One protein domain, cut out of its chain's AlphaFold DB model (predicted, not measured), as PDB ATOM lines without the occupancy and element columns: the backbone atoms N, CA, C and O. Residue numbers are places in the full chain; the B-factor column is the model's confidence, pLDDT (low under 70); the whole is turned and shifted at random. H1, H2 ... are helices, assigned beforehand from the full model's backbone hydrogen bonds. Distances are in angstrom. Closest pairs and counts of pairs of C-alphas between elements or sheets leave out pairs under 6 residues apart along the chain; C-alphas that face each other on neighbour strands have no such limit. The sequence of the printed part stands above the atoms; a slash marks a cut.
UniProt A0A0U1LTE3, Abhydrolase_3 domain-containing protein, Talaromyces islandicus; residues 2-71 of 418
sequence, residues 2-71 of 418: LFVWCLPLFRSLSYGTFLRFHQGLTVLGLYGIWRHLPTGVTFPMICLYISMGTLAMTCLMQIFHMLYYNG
ATOM      1  N   LEU A   2     132.499 122.156 157.771       52.25
ATOM      2  CA  LEU A   2     133.243 120.895 157.526       52.25
ATOM      3  C   LEU A   2     133.036 119.831 158.623       52.25
ATOM      4  O   LEU A   2     132.791 118.670 158.320       52.25
ATOM      5  N   PHE A   3     133.050 120.249 159.891       53.31
ATOM      6  CA  PHE A   3     132.875 119.359 161.044       53.31
ATOM      7  C   PHE A   3     131.499 118.674 161.111       53.31
ATOM      8  O   PHE A   3     131.408 117.530 161.532       53.31
ATOM      9  N   VAL A   4     130.437 119.349 160.656       56.91
ATOM     10  CA  VAL A   4     129.056 118.833 160.720       56.91
ATOM     11  C   VAL A   4     128.832 117.741 159.674       56.91
ATOM     12  O   VAL A   4     128.169 116.749 159.944       56.91
ATOM     13  N   TRP A   5     129.442 117.879 158.495       52.16
ATOM     14  CA  TRP A   5     129.345 116.874 157.432       52.16
ATOM     15  C   TRP A   5     130.286 115.682 157.633       52.16
ATOM     16  O   TRP A   5     130.042 114.626 157.063       52.16
ATOM     17  N   CYS A   6     131.320 115.818 158.471       53.16
ATOM     18  CA  CYS A   6     132.146 114.696 158.927       53.16
ATOM     19  C   CYS A   6     131.463 113.828 159.998       53.16
ATOM     20  O   CYS A   6     132.021 112.792 160.364       53.16
ATOM     21  N   LEU A   7     130.282 114.216 160.501       60.00
ATOM     22  CA  LEU A   7     129.540 113.395 161.456       60.00
ATOM     23  C   LEU A   7     129.139 112.052 160.808       60.00
ATOM     24  O   LEU A   7     128.675 112.043 159.661       60.00
ATOM     25  N   PRO A   8     129.266 110.917 161.526       57.66
ATOM     26  CA  PRO A   8     129.036 109.574 160.979       57.66
ATOM     27  C   PRO A   8     127.673 109.394 160.297       57.66
ATOM     28  O   PRO A   8     127.575 108.657 159.318       57.66
ATOM     29  N   LEU A   9     126.658 110.122 160.777       56.94
ATOM     30  CA  LEU A   9     125.287 110.125 160.262       56.94
ATOM     31  C   LEU A   9     125.195 110.569 158.794       56.94
ATOM     32  O   LEU A   9     124.459 109.970 158.019       56.94
ATOM     33  N   PHE A  10     125.960 111.579 158.371       53.06
ATOM     34  CA  PHE A  10     125.940 112.040 156.975       53.06
ATOM     35  C   PHE A  10     126.835 111.181 156.071       53.06
ATOM     36  O   PHE A  10     126.547 111.008 154.883       53.06
ATOM     37  N   ARG A  11     127.893 110.585 156.638       52.75
ATOM     38  CA  ARG A  11     128.797 109.665 155.931       52.75
ATOM     39  C   ARG A  11     128.110 108.348 155.551       52.75
ATOM     40  O   ARG A  11     128.407 107.812 154.485       52.75
ATOM     41  N   SER A  12     127.214 107.837 156.399       49.53
ATOM     42  CA  SER A  12     126.496 106.573 156.173       49.53
ATOM     43  C   SER A  12     125.379 106.677 155.127       49.53
ATOM     44  O   SER A  12     125.075 105.685 154.472       49.53
ATOM     45  N   LEU A  13     124.813 107.872 154.920       54.22
ATOM     46  CA  LEU A  13     123.725 108.117 153.964       54.22
ATOM     47  C   LEU A  13     124.200 108.183 152.501       54.22
ATOM     48  O   LEU A  13     123.548 107.634 151.614       54.22
ATOM     49  N   SER A  14     125.334 108.841 152.214       59.44
ATOM     50  CA  SER A  14     125.932 108.825 150.868       59.44
ATOM     51  C   SER A  14     127.388 109.299 150.859       59.44
ATOM     52  O   SER A  14     127.676 110.497 150.794       59.44
ATOM     53  N   TYR A  15     128.326 108.349 150.841       60.22
ATOM     54  CA  TYR A  15     129.765 108.640 150.817       60.22
ATOM     55  C   TYR A  15     130.197 109.493 149.605       60.22
ATOM     56  O   TYR A  15     131.032 110.386 149.739       60.22
ATOM     57  N   GLY A  16     129.598 109.275 148.427       61.06
ATOM     58  CA  GLY A  16     129.921 110.037 147.212       61.06
ATOM     59  C   GLY A  16     129.513 111.512 147.290       61.06
ATOM     60  O   GLY A  16     130.286 112.392 146.910       61.06
ATOM     61  N   THR A  17     128.329 111.796 147.838       65.50
ATOM     62  CA  THR A  17     127.852 113.173 148.045       65.50
ATOM     63  C   THR A  17     128.678 113.881 149.113       65.50
ATOM     64  O   THR A  17     129.082 115.027 148.910       65.50
ATOM     65  N   PHE A  18     129.006 113.179 150.204       68.31
ATOM     66  CA  PHE A  18     129.925 113.668 151.231       68.31
ATOM     67  C   PHE A  18     131.284 114.057 150.635       68.31
ATOM     68  O   PHE A  18     131.742 115.175 150.859       68.31
ATOM     69  N   LEU A  19     131.900 113.183 149.831       69.00
ATOM     70  CA  LEU A  19     133.219 113.437 149.247       69.00
ATOM     71  C   LEU A  19     133.226 114.699 148.371       69.00
ATOM     72  O   LEU A  19     134.125 115.530 148.501       69.00
ATOM     73  N   ARG A  20     132.209 114.888 147.520       71.19
ATOM     74  CA  ARG A  20     132.114 116.078 146.653       71.19
ATOM     75  C   ARG A  20     131.837 117.357 147.438       71.19
ATOM     76  O   ARG A  20     132.408 118.401 147.129       71.19
ATOM     77  N   PHE A  21     130.991 117.282 148.462       74.81
ATOM     78  CA  PHE A  21     130.721 118.423 149.333       74.81
ATOM     79  C   PHE A  21     131.960 118.812 150.149       74.81
ATOM     80  O   PHE A  21     132.289 119.993 150.257       74.81
ATOM     81  N   HIS A  22     132.701 117.819 150.646       75.50
ATOM     82  CA  HIS A  22     133.968 118.018 151.340       75.50
ATOM     83  C   HIS A  22     134.995 118.704 150.434       75.50
ATOM     84  O   HIS A  22     135.550 119.725 150.826       75.50
ATOM     85  N   GLN A  23     135.175 118.224 149.198       76.12
ATOM     86  CA  GLN A  23     136.054 118.857 148.205       76.12
ATOM     87  C   GLN A  23     135.666 120.320 147.929       76.12
ATOM     88  O   GLN A  23     136.537 121.191 147.901       76.12
ATOM     89  N   GLY A  24     134.369 120.612 147.776       80.25
ATOM     90  CA  GLY A  24     133.876 121.983 147.599       80.25
ATOM     91  C   GLY A  24     134.184 122.884 148.798       80.25
ATOM     92  O   GLY A  24     134.648 124.014 148.630       80.25
ATOM     93  N   LEU A  25     134.003 122.371 150.016       81.06
ATOM     94  CA  LEU A  25     134.351 123.083 151.245       81.06
ATOM     95  C   LEU A  25     135.863 123.276 151.415       81.06
ATOM     96  O   LEU A  25     136.270 124.313 151.932       81.06
ATOM     97  N   THR A  26     136.696 122.330 150.974       81.50
ATOM     98  CA  THR A  26     138.158 122.487 150.966       81.50
ATOM     99  C   THR A  26     138.570 123.651 150.068       81.50
ATOM    100  O   THR A  26     139.357 124.493 150.492       81.50
ATOM    101  N   VAL A  27     138.002 123.753 148.861       82.12
ATOM    102  CA  VAL A  27     138.269 124.876 147.944       82.12
ATOM    103  C   VAL A  27     137.809 126.203 148.551       82.12
ATOM    104  O   VAL A  27     138.559 127.178 148.540       82.12
ATOM    105  N   LEU A  28     136.608 126.234 149.139       85.44
ATOM    106  CA  LEU A  28     136.085 127.422 149.817       85.44
ATOM    107  C   LEU A  28     136.960 127.829 151.017       85.44
ATOM    108  O   LEU A  28     137.198 129.013 151.236       85.44
ATOM    109  N   GLY A  29     137.465 126.851 151.772       83.44
ATOM    110  CA  GLY A  29     138.375 127.060 152.895       83.44
ATOM    111  C   GLY A  29     139.722 127.627 152.451       83.44
ATOM    112  O   GLY A  29     140.170 128.625 153.008       83.44
ATOM    113  N   LEU A  30     140.329 127.055 151.406       84.19
ATOM    114  CA  LEU A  30     141.572 127.567 150.814       84.19
ATOM    115  C   LEU A  30     141.397 129.001 150.295       84.19
ATOM    116  O   LEU A  30     142.256 129.847 150.542       84.19
ATOM    117  N   TYR A  31     140.263 129.306 149.657       85.31
ATOM    118  CA  TYR A  31     139.924 130.666 149.230       85.31
ATOM    119  C   TYR A  31     139.720 131.625 150.414       85.31
ATOM    120  O   TYR A  31     140.196 132.759 150.387       85.31
ATOM    121  N   GLY A  32     139.046 131.174 151.475       84.69
ATOM    122  CA  GLY A  32     138.841 131.956 152.695       84.69
ATOM    123  C   GLY A  32     140.156 132.314 153.387       84.69
ATOM    124  O   GLY A  32     140.349 133.475 153.752       84.69
ATOM    125  N   ILE A  33     141.073 131.344 153.491       84.38
ATOM    126  CA  ILE A  33     142.435 131.536 154.010       84.38
ATOM    127  C   ILE A  33     143.198 132.514 153.118       84.38
ATOM    128  O   ILE A  33     143.757 133.478 153.629       84.38
ATOM    129  N   TRP A  34     143.158 132.327 151.795       84.25
ATOM    130  CA  TRP A  34     143.801 133.231 150.840       84.25
ATOM    131  C   TRP A  34     143.330 134.686 150.987       84.25
ATOM    132  O   TRP A  34     144.143 135.604 150.945       84.25
ATOM    133  N   ARG A  35     142.026 134.910 151.202       86.38
ATOM    134  CA  ARG A  35     141.442 136.254 151.365       86.38
ATOM    135  C   ARG A  35     141.750 136.912 152.712       86.38
ATOM    136  O   ARG A  35     141.761 138.138 152.765       86.38
ATOM    137  N   HIS A  36     141.950 136.135 153.776       85.31
ATOM    138  CA  HIS A  36     142.217 136.652 155.129       85.31
ATOM    139  C   HIS A  36     143.707 136.749 155.460       85.31
ATOM    140  O   HIS A  36     144.061 137.306 156.501       85.31
ATOM    141  N   LEU A  37     144.583 136.212 154.610       82.56
ATOM    142  CA  LEU A  37     146.013 136.268 154.850       82.56
ATOM    143  C   LEU A  37     146.562 137.670 154.509       82.56
ATOM    144  O   LEU A  37     146.373 138.137 153.382       82.56
ATOM    145  N   PRO A  38     147.257 138.353 155.439       77.25
ATOM    146  CA  PRO A  38     147.873 139.646 155.160       77.25
ATOM    147  C   PRO A  38     148.941 139.517 154.068       77.25
ATOM    148  O   PRO A  38     149.767 138.606 154.103       77.25
ATOM    149  N   THR A  39     148.997 140.468 153.138       73.50
ATOM    150  CA  THR A  39     149.927 140.461 151.990       73.50
ATOM    151  C   THR A  39     151.416 140.583 152.362       73.50
ATOM    152  O   THR A  39     152.265 140.543 151.477       73.50
ATOM    153  N   GLY A  40     151.752 140.698 153.654       72.06
ATOM    154  CA  GLY A  40     153.120 140.847 154.168       72.06
ATOM    155  C   GLY A  40     153.773 139.584 154.749       72.06
ATOM    156  O   GLY A  40     154.946 139.638 155.109       72.06
ATOM    157  N   VAL A  41     153.063 138.452 154.862       75.38
ATOM    158  CA  VAL A  41     153.614 137.196 155.419       75.38
ATOM    159  C   VAL A  41     153.951 136.194 154.313       75.38
ATOM    160  O   VAL A  41     153.080 135.539 153.747       75.38
ATOM    161  N   THR A  42     155.242 136.047 154.020       78.94
ATOM    162  CA  THR A  42     155.759 135.204 152.927       78.94
ATOM    163  C   THR A  42     155.625 133.703 153.191       78.94
ATOM    164  O   THR A  42     155.256 132.959 152.285       78.94
ATOM    165  N   PHE A  43     155.867 133.236 154.418       84.50
ATOM    166  CA  PHE A  43     155.880 131.798 154.725       84.50
ATOM    167  C   PHE A  43     154.514 131.095 154.528       84.50
ATOM    168  O   PHE A  43     154.459 130.120 153.775       84.50
ATOM    169  N   PRO A  44     153.383 131.573 155.092       83.69
ATOM    170  CA  PRO A  44     152.098 130.894 154.919       83.69
ATOM    171  C   PRO A  44     151.532 131.038 153.495       83.69
ATOM    172  O   PRO A  44     150.836 130.137 153.027       83.69
ATOM    173  N   MET A  45     151.880 132.114 152.772       82.31
ATOM    174  CA  MET A  45     151.543 132.273 151.349       82.31
ATOM    175  C   MET A  45     152.182 131.179 150.494       82.31
ATOM    176  O   MET A  45     151.506 130.573 149.664       82.31
ATOM    177  N   ILE A  46     153.466 130.883 150.717       86.38
ATOM    178  CA  ILE A  46     154.178 129.823 149.991       86.38
ATOM    179  C   ILE A  46     153.523 128.460 150.259       86.38
ATOM    180  O   ILE A  46     153.210 127.739 149.310       86.38
ATOM    181  N   CYS A  47     153.233 128.127 151.522       85.88
ATOM    182  CA  CYS A  47     152.550 126.877 151.882       85.88
ATOM    183  C   CYS A  47     151.172 126.742 151.217       85.88
ATOM    184  O   CYS A  47     150.810 125.666 150.730       85.88
ATOM    185  N   LEU A  48     150.411 127.839 151.156       86.56
ATOM    186  CA  LEU A  48     149.106 127.876 150.505       86.56
ATOM    187  C   LEU A  48     149.223 127.659 148.991       86.56
ATOM    188  O   LEU A  48     148.486 126.841 148.439       86.56
ATOM    189  N   TYR A  49     150.171 128.320 148.320       86.56
ATOM    190  CA  TYR A  49     150.396 128.135 146.882       86.56
ATOM    191  C   TYR A  49     150.870 126.723 146.533       86.56
ATOM    192  O   TYR A  49     150.368 126.146 145.570       86.56
ATOM    193  N   ILE A  50     151.764 126.131 147.332       89.19
ATOM    194  CA  ILE A  50     152.197 124.736 147.152       89.19
ATOM    195  C   ILE A  50     151.006 123.783 147.316       89.19
ATOM    196  O   ILE A  50     150.820 122.876 146.501       89.19
ATOM    197  N   SER A  51     150.161 124.008 148.325       84.31
ATOM    198  CA  SER A  51     148.984 123.170 148.588       84.31
ATOM    199  C   SER A  51     147.943 123.278 147.469       84.31
ATOM    200  O   SER A  51     147.451 122.260 146.981       84.31
ATOM    201  N   MET A  52     147.649 124.498 147.003       86.62
ATOM    202  CA  MET A  52     146.750 124.734 145.867       86.62
ATOM    203  C   MET A  52     147.312 124.151 144.569       86.62
ATOM    204  O   MET A  52     146.571 123.517 143.821       86.62
ATOM    205  N   GLY A  53     148.613 124.314 144.314       89.00
ATOM    206  CA  GLY A  53     149.283 123.766 143.135       89.00
ATOM    207  C   GLY A  53     149.272 122.239 143.118       89.00
ATOM    208  O   GLY A  53     148.925 121.639 142.102       89.00
ATOM    209  N   THR A  54     149.558 121.600 144.253       88.62
ATOM    210  CA  THR A  54     149.523 120.134 144.389       88.62
ATOM    211  C   THR A  54     148.104 119.596 144.203       88.62
ATOM    212  O   THR A  54     147.899 118.638 143.454       88.62
ATOM    213  N   LEU A  55     147.103 120.237 144.820       84.75
ATOM    214  CA  LEU A  55     145.696 119.868 144.650       84.75
ATOM    215  C   LEU A  55     145.251 120.020 143.189       84.75
ATOM    216  O   LEU A  55     144.667 119.095 142.627       84.75
ATOM    217  N   ALA A  56     145.566 121.153 142.556       87.25
ATOM    218  CA  ALA A  56     145.227 121.416 141.161       87.25
ATOM    219  C   ALA A  56     145.884 120.400 140.220       87.25
ATOM    220  O   ALA A  56     145.201 119.824 139.374       87.25
ATOM    221  N   MET A  57     147.176 120.121 140.404       90.94
ATOM    222  CA  MET A  57     147.907 119.129 139.615       90.94
ATOM    223  C   MET A  57     147.280 117.738 139.749       90.94
ATOM    224  O   MET A  57     147.039 117.066 138.749       90.94
ATOM    225  N   THR A  58     146.948 117.328 140.975       85.88
ATOM    226  CA  THR A  58     146.346 116.014 141.241       85.88
ATOM    227  C   THR A  58     144.953 115.905 140.612       85.88
ATOM    228  O   THR A  58     144.650 114.908 139.955       85.88
ATOM    229  N   CYS A  59     144.123 116.946 140.727       83.69
ATOM    230  CA  CYS A  59     142.811 117.010 140.079       83.69
ATOM    231  C   CYS A  59     142.927 116.963 138.549       83.69
ATOM    232  O   CYS A  59     142.204 116.205 137.902       83.69
ATOM    233  N   LEU A  60     143.857 117.725 137.963       88.94
ATOM    234  CA  LEU A  60     144.103 117.726 136.518       88.94
ATOM    235  C   LEU A  60     144.570 116.355 136.029       88.94
ATOM    236  O   LEU A  60     144.050 115.866 135.027       88.94
ATOM    237  N   MET A  61     145.483 115.701 136.751       87.06
ATOM    238  CA  MET A  61     145.926 114.341 136.436       87.06
ATOM    239  C   MET A  61     144.771 113.336 136.494       87.06
ATOM    240  O   MET A  61     144.628 112.524 135.580       87.06
ATOM    241  N   GLN A  62     143.914 113.399 137.517       83.00
ATOM    242  CA  GLN A  62     142.759 112.505 137.646       83.00
ATOM    243  C   GLN A  62     141.728 112.721 136.531       83.00
ATOM    244  O   GLN A  62     141.252 111.748 135.938       83.00
ATOM    245  N   ILE A  63     141.414 113.980 136.209       85.00
ATOM    246  CA  ILE A  63     140.511 114.334 135.106       85.00
ATOM    247  C   ILE A  63     141.106 113.855 133.782       85.00
ATOM    248  O   ILE A  63     140.424 113.178 133.016       85.00
ATOM    249  N   PHE A  64     142.383 114.139 133.527       87.31
ATOM    250  CA  PHE A  64     143.067 113.697 132.317       87.31
ATOM    251  C   PHE A  64     143.040 112.173 132.179       87.31
ATOM    252  O   PHE A  64     142.650 111.659 131.131       87.31
ATOM    253  N   HIS A  65     143.382 111.445 133.245       83.94
ATOM    254  CA  HIS A  65     143.352 109.986 133.274       83.94
ATOM    255  C   HIS A  65     141.947 109.459 132.950       83.94
ATOM    256  O   HIS A  65     141.780 108.616 132.067       83.94
ATOM    257  N   MET A  66     140.912 110.013 133.585       84.44
ATOM    258  CA  MET A  66     139.524 109.657 133.298       84.44
ATOM    259  C   MET A  66     139.159 109.928 131.830       84.44
ATOM    260  O   MET A  66     138.662 109.031 131.150       84.44
ATOM    261  N   LEU A  67     139.447 111.115 131.294       85.69
ATOM    262  CA  LEU A  67     139.128 111.462 129.904       85.69
ATOM    263  C   LEU A  67     139.893 110.591 128.889       85.69
ATOM    264  O   LEU A  67     139.337 110.200 127.858       85.69
ATOM    265  N   TYR A  68     141.148 110.253 129.187       86.56
ATOM    266  CA  TYR A  68     142.014 109.428 128.347       86.56
ATOM    267  C   TYR A  68     141.535 107.976 128.250       86.56
ATOM    268  O   TYR A  68     141.420 107.429 127.148       86.56
ATOM    269  N   TYR A  69     141.233 107.350 129.392       81.94
ATOM    270  CA  TYR A  69     140.773 105.959 129.437       81.94
ATOM    271  C   TYR A  69     139.344 105.790 128.921       81.94
ATOM    272  O   TYR A  69     139.033 104.768 128.313       81.94
ATOM    273  N   ASN A  70     138.503 106.818 129.062       84.94
ATOM    274  CA  ASN A  70     137.158 106.826 128.490       84.94
ATOM    275  C   ASN A  70     137.133 107.253 127.007       84.94
ATOM    276  O   ASN A  70     136.059 107.340 126.423       84.94
ATOM    277  N   GLY A  71     138.292 107.499 126.377       79.88
ATOM    278  CA  GLY A  71     138.400 107.767 124.936       79.88
ATOM    279  C   GLY A  71     137.904 109.146 124.482       79.88
ATOM    280  O   GLY A  71     137.851 109.400 123.277       79.88
TER     281      GLY A  71
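What this domain is: This is residues 2 to 71 of the 418 residues of the protein "Abhydrolase_3 domain-containing protein" of Talaromyces islandicus (UniProt A0A0U1LTE3). Two long helices, H3 and H4, make an open helical hairpin in the shape of a narrow V, meeting near the link that joins them and spreading apart from there, so that residues 56 to 71 stick out as a free arm. The short helices H1 and H2 fold back over the first part of H3, on its side away from H4, with H1 touching H3. The printed part has 70 residues with four named helices in the order H1, H2, H3, H4 and no named strand; its class is all helix. The whole is loose, with a radius of gyration of the C-alphas of 15.6 A, and flat, spanning 42 by 37 by 14 A.

How they stand to each other: H1, residues 2 to 5, touches H3, residues 15 to 36, which meets it with residues 18 to 25 alone; the closest C-alphas are those of Leu 2 and Leu 25, 6.7 A apart. H1 is close to but not clearly touching H2, residues 8 to 13, with the C-alphas of Trp 5 and Arg 11 closest at 7.4 A. H2 and H3 are also close but not clearly touching, at a steep tilt of 54 degrees, opposite ways; their closest C-alphas, those of Arg 11 and Phe 18, are 6.3 A apart. H3 and H4, residues 42 to 69, touch as a helical hairpin, through residues 30 to 34 of H3 and 45 to 52 of H4 alone. Their closest C-alphas are those of Trp 34 and Leu 48, at 7.5 A. They run opposite ways at a shallow tilt of 33 degrees, only just short of steep. H1 and H4 are apart, and so are H2 and H4. In H3 and H4 every O i to N i+4 pair is within hydrogen-bond range; in H2 1 of 2 is, and H1 is too short for such a pair.

Where its parts are: H1 begins at C-alpha 2, at (133.243, 120.895, 157.526), and measures 5.6 A from first to last C-alpha. H2 measures 8.9 A. H3 measures 31.0 A, from C-alpha 15 at (129.765, 108.640, 150.817) to C-alpha 36. H4 is the longest helix, with 28 residues and 40.4 A, and ends at C-alpha 69, at (140.773, 105.959, 129.437).

The domain as a whole: The two C-alphas farthest apart are those of Gly 40 and Gly 71, at 46.5 A. The printed part has no cut, and the links H1 to H2, H2 to H3 and H3 to H4 are tight. Residues 12 to 17, of which 15 to 17 belong to H3, stand free, as do residues 38 to 43 and residues 56 to 71, of which 56 to 69 belong to H4. The mean pLDDT of the printed part is 76.7; residues 2 to 19 are under 70.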